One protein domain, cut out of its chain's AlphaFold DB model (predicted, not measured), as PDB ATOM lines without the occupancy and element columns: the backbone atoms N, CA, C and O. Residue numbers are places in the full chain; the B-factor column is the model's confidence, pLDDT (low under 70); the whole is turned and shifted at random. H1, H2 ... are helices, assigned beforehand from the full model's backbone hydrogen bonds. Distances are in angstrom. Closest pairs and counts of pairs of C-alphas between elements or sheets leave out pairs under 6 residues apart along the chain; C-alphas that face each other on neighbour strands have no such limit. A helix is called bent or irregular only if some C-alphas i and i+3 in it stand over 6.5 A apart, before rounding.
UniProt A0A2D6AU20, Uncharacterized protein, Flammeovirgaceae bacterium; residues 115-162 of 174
ATOM      1  N   LEU A 115       9.382 -47.811 101.391       93.62
ATOM      2  CA  LEU A 115       8.366 -47.000 102.053       93.62
ATOM      3  C   LEU A 115       8.999 -45.973 103.000       93.62
ATOM      4  O   LEU A 115      10.089 -46.213 103.528       93.62
ATOM      5  N   PRO A 116       8.336 -44.826 103.243       95.44
ATOM      6  CA  PRO A 116       8.846 -43.856 104.196       95.44
ATOM      7  C   PRO A 116       8.814 -44.411 105.630       95.44
ATOM      8  O   PRO A 116       7.983 -45.271 105.945       95.44
ATOM      9  N   PRO A 117       9.670 -43.891 106.529       95.12
ATOM     10  CA  PRO A 117       9.859 -44.426 107.880       95.12
ATOM     11  C   PRO A 117       8.568 -44.653 108.680       95.12
ATOM     12  O   PRO A 117       8.404 -45.684 109.327       95.12
ATOM     13  N   TRP A 118       7.614 -43.724 108.590       95.50
ATOM     14  CA  TRP A 118       6.337 -43.790 109.309       95.50
ATOM     15  C   TRP A 118       5.326 -44.786 108.732       95.50
ATOM     16  O   TRP A 118       4.295 -45.018 109.357       95.50
ATOM     17  N   GLN A 119       5.576 -45.347 107.548       96.31
ATOM     18  CA  GLN A 119       4.790 -46.462 107.010       96.31
ATOM     19  C   GLN A 119       5.367 -47.811 107.450       96.31
ATOM     20  O   GLN A 119       4.605 -48.740 107.695       96.31
ATOM     21  N   LEU A 120       6.696 -47.908 107.571       94.00
ATOM     22  CA  LEU A 120       7.373 -49.125 108.026       94.00
ATOM     23  C   LEU A 120       7.219 -49.339 109.536       94.00
ATOM     24  O   LEU A 120       6.875 -50.437 109.958       94.00
ATOM     25  N   HIS A 121       7.442 -48.283 110.327       94.88
ATOM     26  CA  HIS A 121       7.418 -48.322 111.794       94.88
ATOM     27  C   HIS A 121       6.622 -47.136 112.361       94.88
ATOM     28  O   HIS A 121       7.208 -46.198 112.919       94.88
ATOM     29  N   PRO A 122       5.285 -47.114 112.196       94.44
ATOM     30  CA  PRO A 122       4.432 -46.011 112.653       94.44
ATOM     31  C   PRO A 122       4.482 -45.771 114.171       94.44
ATOM     32  O   PRO A 122       4.154 -44.680 114.639       94.44
ATOM     33  N   GLU A 123       4.865 -46.781 114.948       94.69
ATOM     34  CA  GLU A 123       4.967 -46.748 116.403       94.69
ATOM     35  C   GLU A 123       6.276 -46.137 116.920       94.69
ATOM     36  O   GLU A 123       6.343 -45.738 118.086       94.69
ATOM     37  N   ILE A 124       7.312 -46.051 116.081       95.56
ATOM     38  CA  ILE A 124       8.637 -45.594 116.501       95.56
ATOM     39  C   ILE A 124       8.733 -44.073 116.374       95.56
ATOM     40  O   ILE A 124       8.444 -43.475 115.336       95.56
ATOM     41  N   ASN A 125       9.183 -43.425 117.449       94.19
ATOM     42  CA  ASN A 125       9.375 -41.980 117.459       94.19
ATOM     43  C   ASN A 125      10.503 -41.574 116.480       94.19
ATOM     44  O   ASN A 125      11.568 -42.188 116.513       94.19
ATOM     45  N   PRO A 126      10.339 -40.522 115.653       93.69
ATOM     46  CA  PRO A 126      11.393 -40.054 114.742       93.69
ATOM     47  C   PRO A 126      12.727 -39.686 115.420       93.69
ATOM     48  O   PRO A 126      13.769 -39.702 114.774       93.69
ATOM     49  N   LEU A 127      12.725 -39.362 116.719       92.81
ATOM     50  CA  LEU A 127      13.937 -39.051 117.490       92.81
ATOM     51  C   LEU A 127      14.592 -40.278 118.145       92.81
ATOM     52  O   LEU A 127      15.620 -40.130 118.814       92.81
ATOM     53  N   ASP A 128      13.999 -41.465 117.990       96.12
ATOM     54  CA  ASP A 128      14.489 -42.699 118.598       96.12
ATOM     55  C   ASP A 128      15.870 -43.103 118.052       96.12
ATOM     56  O   ASP A 128      16.227 -42.831 116.902       96.12
ATOM     57  N   MET A 129      16.663 -43.772 118.891       94.94
ATOM     58  CA  MET A 129      17.974 -44.298 118.512       94.94
ATOM     59  C   MET A 129      17.869 -45.378 117.430       94.94
ATOM     60  O   MET A 129      18.816 -45.547 116.668       94.94
ATOM     61  N   PHE A 130      16.718 -46.046 117.307       95.69
ATOM     62  CA  PHE A 130      16.416 -46.981 116.226       95.69
ATOM     63  C   PHE A 130      16.754 -46.427 114.831       95.69
ATOM     64  O   PHE A 130      17.330 -47.136 114.010       95.69
ATOM     65  N   TRP A 131      16.481 -45.143 114.575       95.44
ATOM     66  CA  TRP A 131      16.760 -44.503 113.281       95.44
ATOM     67  C   TRP A 131      18.231 -44.142 113.063       95.44
ATOM     68  O   TRP A 131      18.619 -43.772 111.960       95.44
ATOM     69  N   LYS A 132      19.048 -44.218 114.115       92.94
ATOM     70  CA  LYS A 132      20.459 -43.814 114.104       92.94
ATOM     71  C   LYS A 132      21.422 -44.993 114.064       92.94
ATOM     72  O   LYS A 132      22.624 -44.763 114.008       92.94
ATOM     73  N   MET A 133      20.920 -46.223 114.190       90.25
ATOM     74  CA  MET A 133      21.754 -47.418 114.158       90.25
ATOM     75  C   MET A 133      20.981 -48.676 113.765       90.25
ATOM     76  O   MET A 133      19.845 -48.898 114.182       90.25
ATOM     77  N   GLY A 134      21.655 -49.563 113.035       90.38
ATOM     78  CA  GLY A 134      21.135 -50.888 112.710       90.38
ATOM     79  C   GLY A 134      19.994 -50.828 111.698       90.38
ATOM     80  O   GLY A 134      20.076 -50.110 110.706       90.38
ATOM     81  N   LYS A 135      18.931 -51.604 111.928       91.56
ATOM     82  CA  LYS A 135      17.874 -51.808 110.926       91.56
ATOM     83  C   LYS A 135      17.137 -50.516 110.545       91.56
ATOM     84  O   LYS A 135      16.910 -50.283 109.364       91.56
ATOM     85  N   GLY A 136      16.799 -49.671 111.521       93.81
ATOM     86  CA  GLY A 136      16.091 -48.418 111.247       93.81
ATOM     87  C   GLY A 136      16.931 -47.442 110.426       93.81
ATOM     88  O   GLY A 136      16.426 -46.838 109.486       93.81
ATOM     89  N   GLU A 137      18.231 -47.340 110.718       94.38
ATOM     90  CA  GLU A 137      19.176 -46.557 109.910       94.38
ATOM     91  C   GLU A 137      19.264 -47.076 108.467       94.38
ATOM     92  O   GLU A 137      19.274 -46.280 107.530       94.38
ATOM     93  N   GLN A 138      19.299 -48.397 108.273       93.88
ATOM     94  CA  GLN A 138      19.356 -49.012 106.944       93.88
ATOM     95  C   GLN A 138      18.101 -48.709 106.117       93.88
ATOM     96  O   GLN A 138      18.210 -48.280 104.968       93.88
ATOM     97  N   GLU A 139      16.912 -48.886 106.700       93.56
ATOM     98  CA  GLU A 139      15.631 -48.594 106.043       93.56
ATOM     99  C   GLU A 139      15.502 -47.097 105.721       93.56
ATOM    100  O   GLU A 139      15.143 -46.723 104.599       93.56
ATOM    101  N   LEU A 140      15.886 -46.231 106.666       94.19
ATOM    102  CA  LEU A 140      15.909 -44.784 106.474       94.19
ATOM    103  C   LEU A 140      16.883 -44.363 105.364       94.19
ATOM    104  O   LEU A 140      16.534 -43.545 104.510       94.19
ATOM    105  N   SER A 141      18.090 -44.928 105.349       92.50
ATOM    106  CA  SER A 141      19.109 -44.625 104.337       92.50
ATOM    107  C   SER A 141      18.654 -45.076 102.955       92.50
ATOM    108  O   SER A 141      18.720 -44.296 102.006       92.50
ATOM    109  N   ARG A 142      18.098 -46.290 102.837       93.12
ATOM    110  CA  ARG A 142      17.541 -46.817 101.582       93.12
ATOM    111  C   ARG A 142      16.450 -45.904 101.024       93.12
ATOM    112  O   ARG A 142      16.504 -45.553  99.843       93.12
ATOM    113  N   PHE A 143      15.506 -45.484 101.868       94.81
ATOM    114  CA  PHE A 143      14.477 -44.528 101.469       94.81
ATOM    115  C   PHE A 143      15.091 -43.201 101.013       94.81
ATOM    116  O   PHE A 143      14.749 -42.690  99.948       94.81
ATOM    117  N   THR A 144      16.039 -42.670 101.785       93.19
ATOM    118  CA  THR A 144      16.692 -41.384 101.513       93.19
ATOM    119  C   THR A 144      17.455 -41.401 100.188       93.19
ATOM    120  O   THR A 144      17.317 -40.470  99.396       93.19
ATOM    121  N   TYR A 145      18.214 -42.461  99.890       93.06
ATOM    122  CA  TYR A 145      18.909 -42.601  98.607       93.06
ATOM    123  C   TYR A 145      17.932 -42.629  97.437       93.06
ATOM    124  O   TYR A 145      18.120 -41.894  96.464       93.06
ATOM    125  N   TYR A 146      16.869 -43.427  97.546       94.19
ATOM    126  CA  TYR A 146      15.849 -43.498  96.510       94.19
ATOM    127  C   TYR A 146      15.163 -42.142  96.306       94.19
ATOM    128  O   TYR A 146      15.182 -41.621  95.192       94.19
ATOM    129  N   TYR A 147      14.652 -41.519  97.371       94.56
ATOM    130  CA  TYR A 147      13.979 -40.218  97.319       94.56
ATOM    131  C   TYR A 147      14.873 -39.116  96.729       94.56
ATOM    132  O   TYR A 147      14.447 -38.349  95.859       94.56
ATOM    133  N   ASN A 148      16.148 -39.078  97.121       92.69
ATOM    134  CA  ASN A 148      17.106 -38.111  96.587       92.69
ATOM    135  C   ASN A 148      17.397 -38.324  95.096       92.69
ATOM    136  O   ASN A 148      17.696 -37.358  94.397       92.69
ATOM    137  N   SER A 149      17.237 -39.545  94.583       92.81
ATOM    138  CA  SER A 149      17.393 -39.845  93.156       92.81
ATOM    139  C   SER A 149      16.181 -39.471  92.288       92.81
ATOM    140  O   SER A 149      16.284 -39.441  91.057       92.81
ATOM    141  N   LEU A 150      15.032 -39.182  92.906       93.50
ATOM    142  CA  LEU A 150      13.804 -38.804  92.207       93.50
ATOM    143  C   LEU A 150      13.857 -37.377  91.663       93.50
ATOM    144  O   LEU A 150      14.468 -36.482  92.252       93.50
ATOM    145  N   ASN A 151      13.157 -37.156  90.550       93.81
ATOM    146  CA  ASN A 151      12.935 -35.813  90.027       93.81
ATOM    147  C   ASN A 151      11.825 -35.082  90.811       93.81
ATOM    148  O   ASN A 151      11.091 -35.675  91.600       93.81
ATOM    149  N   ASN A 152      11.669 -33.781  90.566       93.62
ATOM    150  CA  ASN A 152      10.702 -32.951  91.295       93.62
ATOM    151  C   ASN A 152       9.240 -33.407  91.146       93.62
ATOM    152  O   ASN A 152       8.433 -33.143  92.028       93.62
ATOM    153  N   GLU A 153       8.863 -34.024  90.027       95.44
ATOM    154  CA  GLU A 153       7.501 -34.524  89.823       95.44
ATOM    155  C   GLU A 153       7.263 -35.821  90.593       95.44
ATOM    156  O   GLU A 153       6.263 -35.951  91.293       95.44
ATOM    157  N   GLU A 154       8.218 -36.744  90.532       94.31
ATOM    158  CA  GLU A 154       8.178 -38.010  91.259       94.31
ATOM    159  C   GLU A 154       8.186 -37.801  92.771       94.31
ATOM    160  O   GLU A 154       7.420 -38.460  93.469       94.31
ATOM    161  N   ARG A 155       8.987 -36.848  93.272       94.88
ATOM    162  CA  ARG A 155       8.975 -36.463  94.690       94.88
ATOM    163  C   ARG A 155       7.601 -35.967  95.116       94.88
ATOM    164  O   ARG A 155       7.033 -36.524  96.043       94.88
ATOM    165  N   ARG A 156       7.000 -35.035  94.365       94.69
ATOM    166  CA  ARG A 156       5.639 -34.547  94.650       94.69
ATOM    167  C   ARG A 156       4.595 -35.662  94.646       94.69
ATOM    168  O   ARG A 156       3.712 -35.668  95.497       94.69
ATOM    169  N   ASN A 157       4.682 -36.594  93.698       95.38
ATOM    170  CA  ASN A 157       3.766 -37.732  93.644       95.38
ATOM    171  C   ASN A 157       3.933 -38.632  94.877       95.38
ATOM    172  O   ASN A 157       2.937 -39.026  95.480       95.38
ATOM    173  N   LEU A 158       5.176 -38.899  95.283       94.12
ATOM    174  CA  LEU A 158       5.490 -39.692  96.469       94.12
ATOM    175  C   LEU A 158       5.022 -38.995  97.753       94.12
ATOM    176  O   LEU A 158       4.339 -39.614  98.562       94.12
ATOM    177  N   GLU A 159       5.322 -37.707  97.917       95.19
ATOM    178  CA  GLU A 159       4.884 -36.878  99.049       95.19
ATOM    179  C   GLU A 159       3.352 -36.815  99.151       95.19
ATOM    180  O   GLU A 159       2.789 -36.860 100.244       95.19
ATOM    181  N   SER A 160       2.655 -36.752  98.010       95.44
ATOM    182  CA  SER A 160       1.191 -36.788  97.975       95.44
ATOM    183  C   SER A 160       0.629 -38.159  98.350       95.44
ATOM    184  O   SER A 160      -0.464 -38.227  98.911       95.44
ATOM    185  N   GLN A 161       1.324 -39.244  97.999       95.44
ATOM    186  CA  GLN A 161       0.919 -40.605  98.348       95.44
ATOM    187  C   GLN A 161       1.175 -40.902  99.830       95.44
ATOM    188  O   GLN A 161       0.368 -41.571 100.475       95.44
ATOM    189  N   PHE A 162       2.273 -40.378 100.373       95.56
ATOM    190  CA  PHE A 162       2.713 -40.605 101.741       95.56
ATOM    191  C   PHE A 162       2.953 -39.272 102.464       95.56
ATOM    192  O   PHE A 162       4.099 -38.879 102.670       95.56
TER     193      PHE A 162
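Overview. This is residues 115 to 162 of the 174 residues of an uncharacterized protein of Flammeovirgaceae bacterium (UniProt A0A2D6AU20). One long helix, H3, forms the base of a bent frame, with H4 folding back from one end of it and the short helix H2 making a corner at the other. From H2 the printed part leads back through residues 121 to 128 to the short helix H1, which lies over the part of H3 around Leu 140, on the same side of H3 as H4; the first and last printed C-alphas, those of Leu 115 and Phe 162, are 8.5 A apart. The printed part has 48 residues with four named helices, in the order H1, H2, H3, H4, and no named strand; its class is all helix. It is only just compact, close to loose, with a radius of gyration of the C-alphas of 11.5 A, and its outline is elongated, spanning 32 by 18 by 14 A.

Arrangement. H3, residues 135 to 149, is the longest helix. H4, residues 152 to 161, is close to H3 but not clearly touching: their closest C-alphas, those of Tyr 147 and Arg 155, are 6.8 A apart. The two run opposite ways at a steep tilt of 45 degrees. H2, residues 129 to 132, and H3 touch only at the corner by their link, H3 with residues 136 to 140 alone; the closest C-alphas, those of Trp 131 and Glu 137, are 4.6 A apart. H1, residues 117 to 120, only just touches H3, with 3 pairs of C-alphas within 8 A, and H3 takes part with residues 139 to 143 alone. The closest C-alphas of this pair are those of Pro 117 and Leu 140, 6.2 A apart. H4 is apart from H1 and from H2, and H1 and H2 are apart too. In H3 and H4 every O i to N i+4 pair is within hydrogen-bond range; H1 and H2 are too short for such a pair, and each has its one O i to N i+3 pair within range.

Along the chain. H3 runs 21.4 A from C-alpha 135 at (17.874, -51.808, 110.926) to C-alpha 149 at (17.393, -39.845, 93.156). H4 measures 14.3 A and ends with C-alpha 161 at (0.919, -40.605, 98.348). H2 is 5.1 A long. H1 is 5.3 A long and begins with C-alpha 117 at (9.859, -44.426, 107.880).

Size, cuts and confidence. The two C-alphas farthest apart, those of Met 129 and Glu 153, are 32.1 A from each other, while the first and last printed C-alphas, those of Leu 115 and Phe 162, are 8.5 A apart. The links from H2 to H3 and from H3 to H4 are tight, with 2 residues each; the link from H1 to H2, with 8 residues, is short, and no link is long. The printed part has no cut. The mean pLDDT of the printed part is 94.2, and no printed residue is under 70.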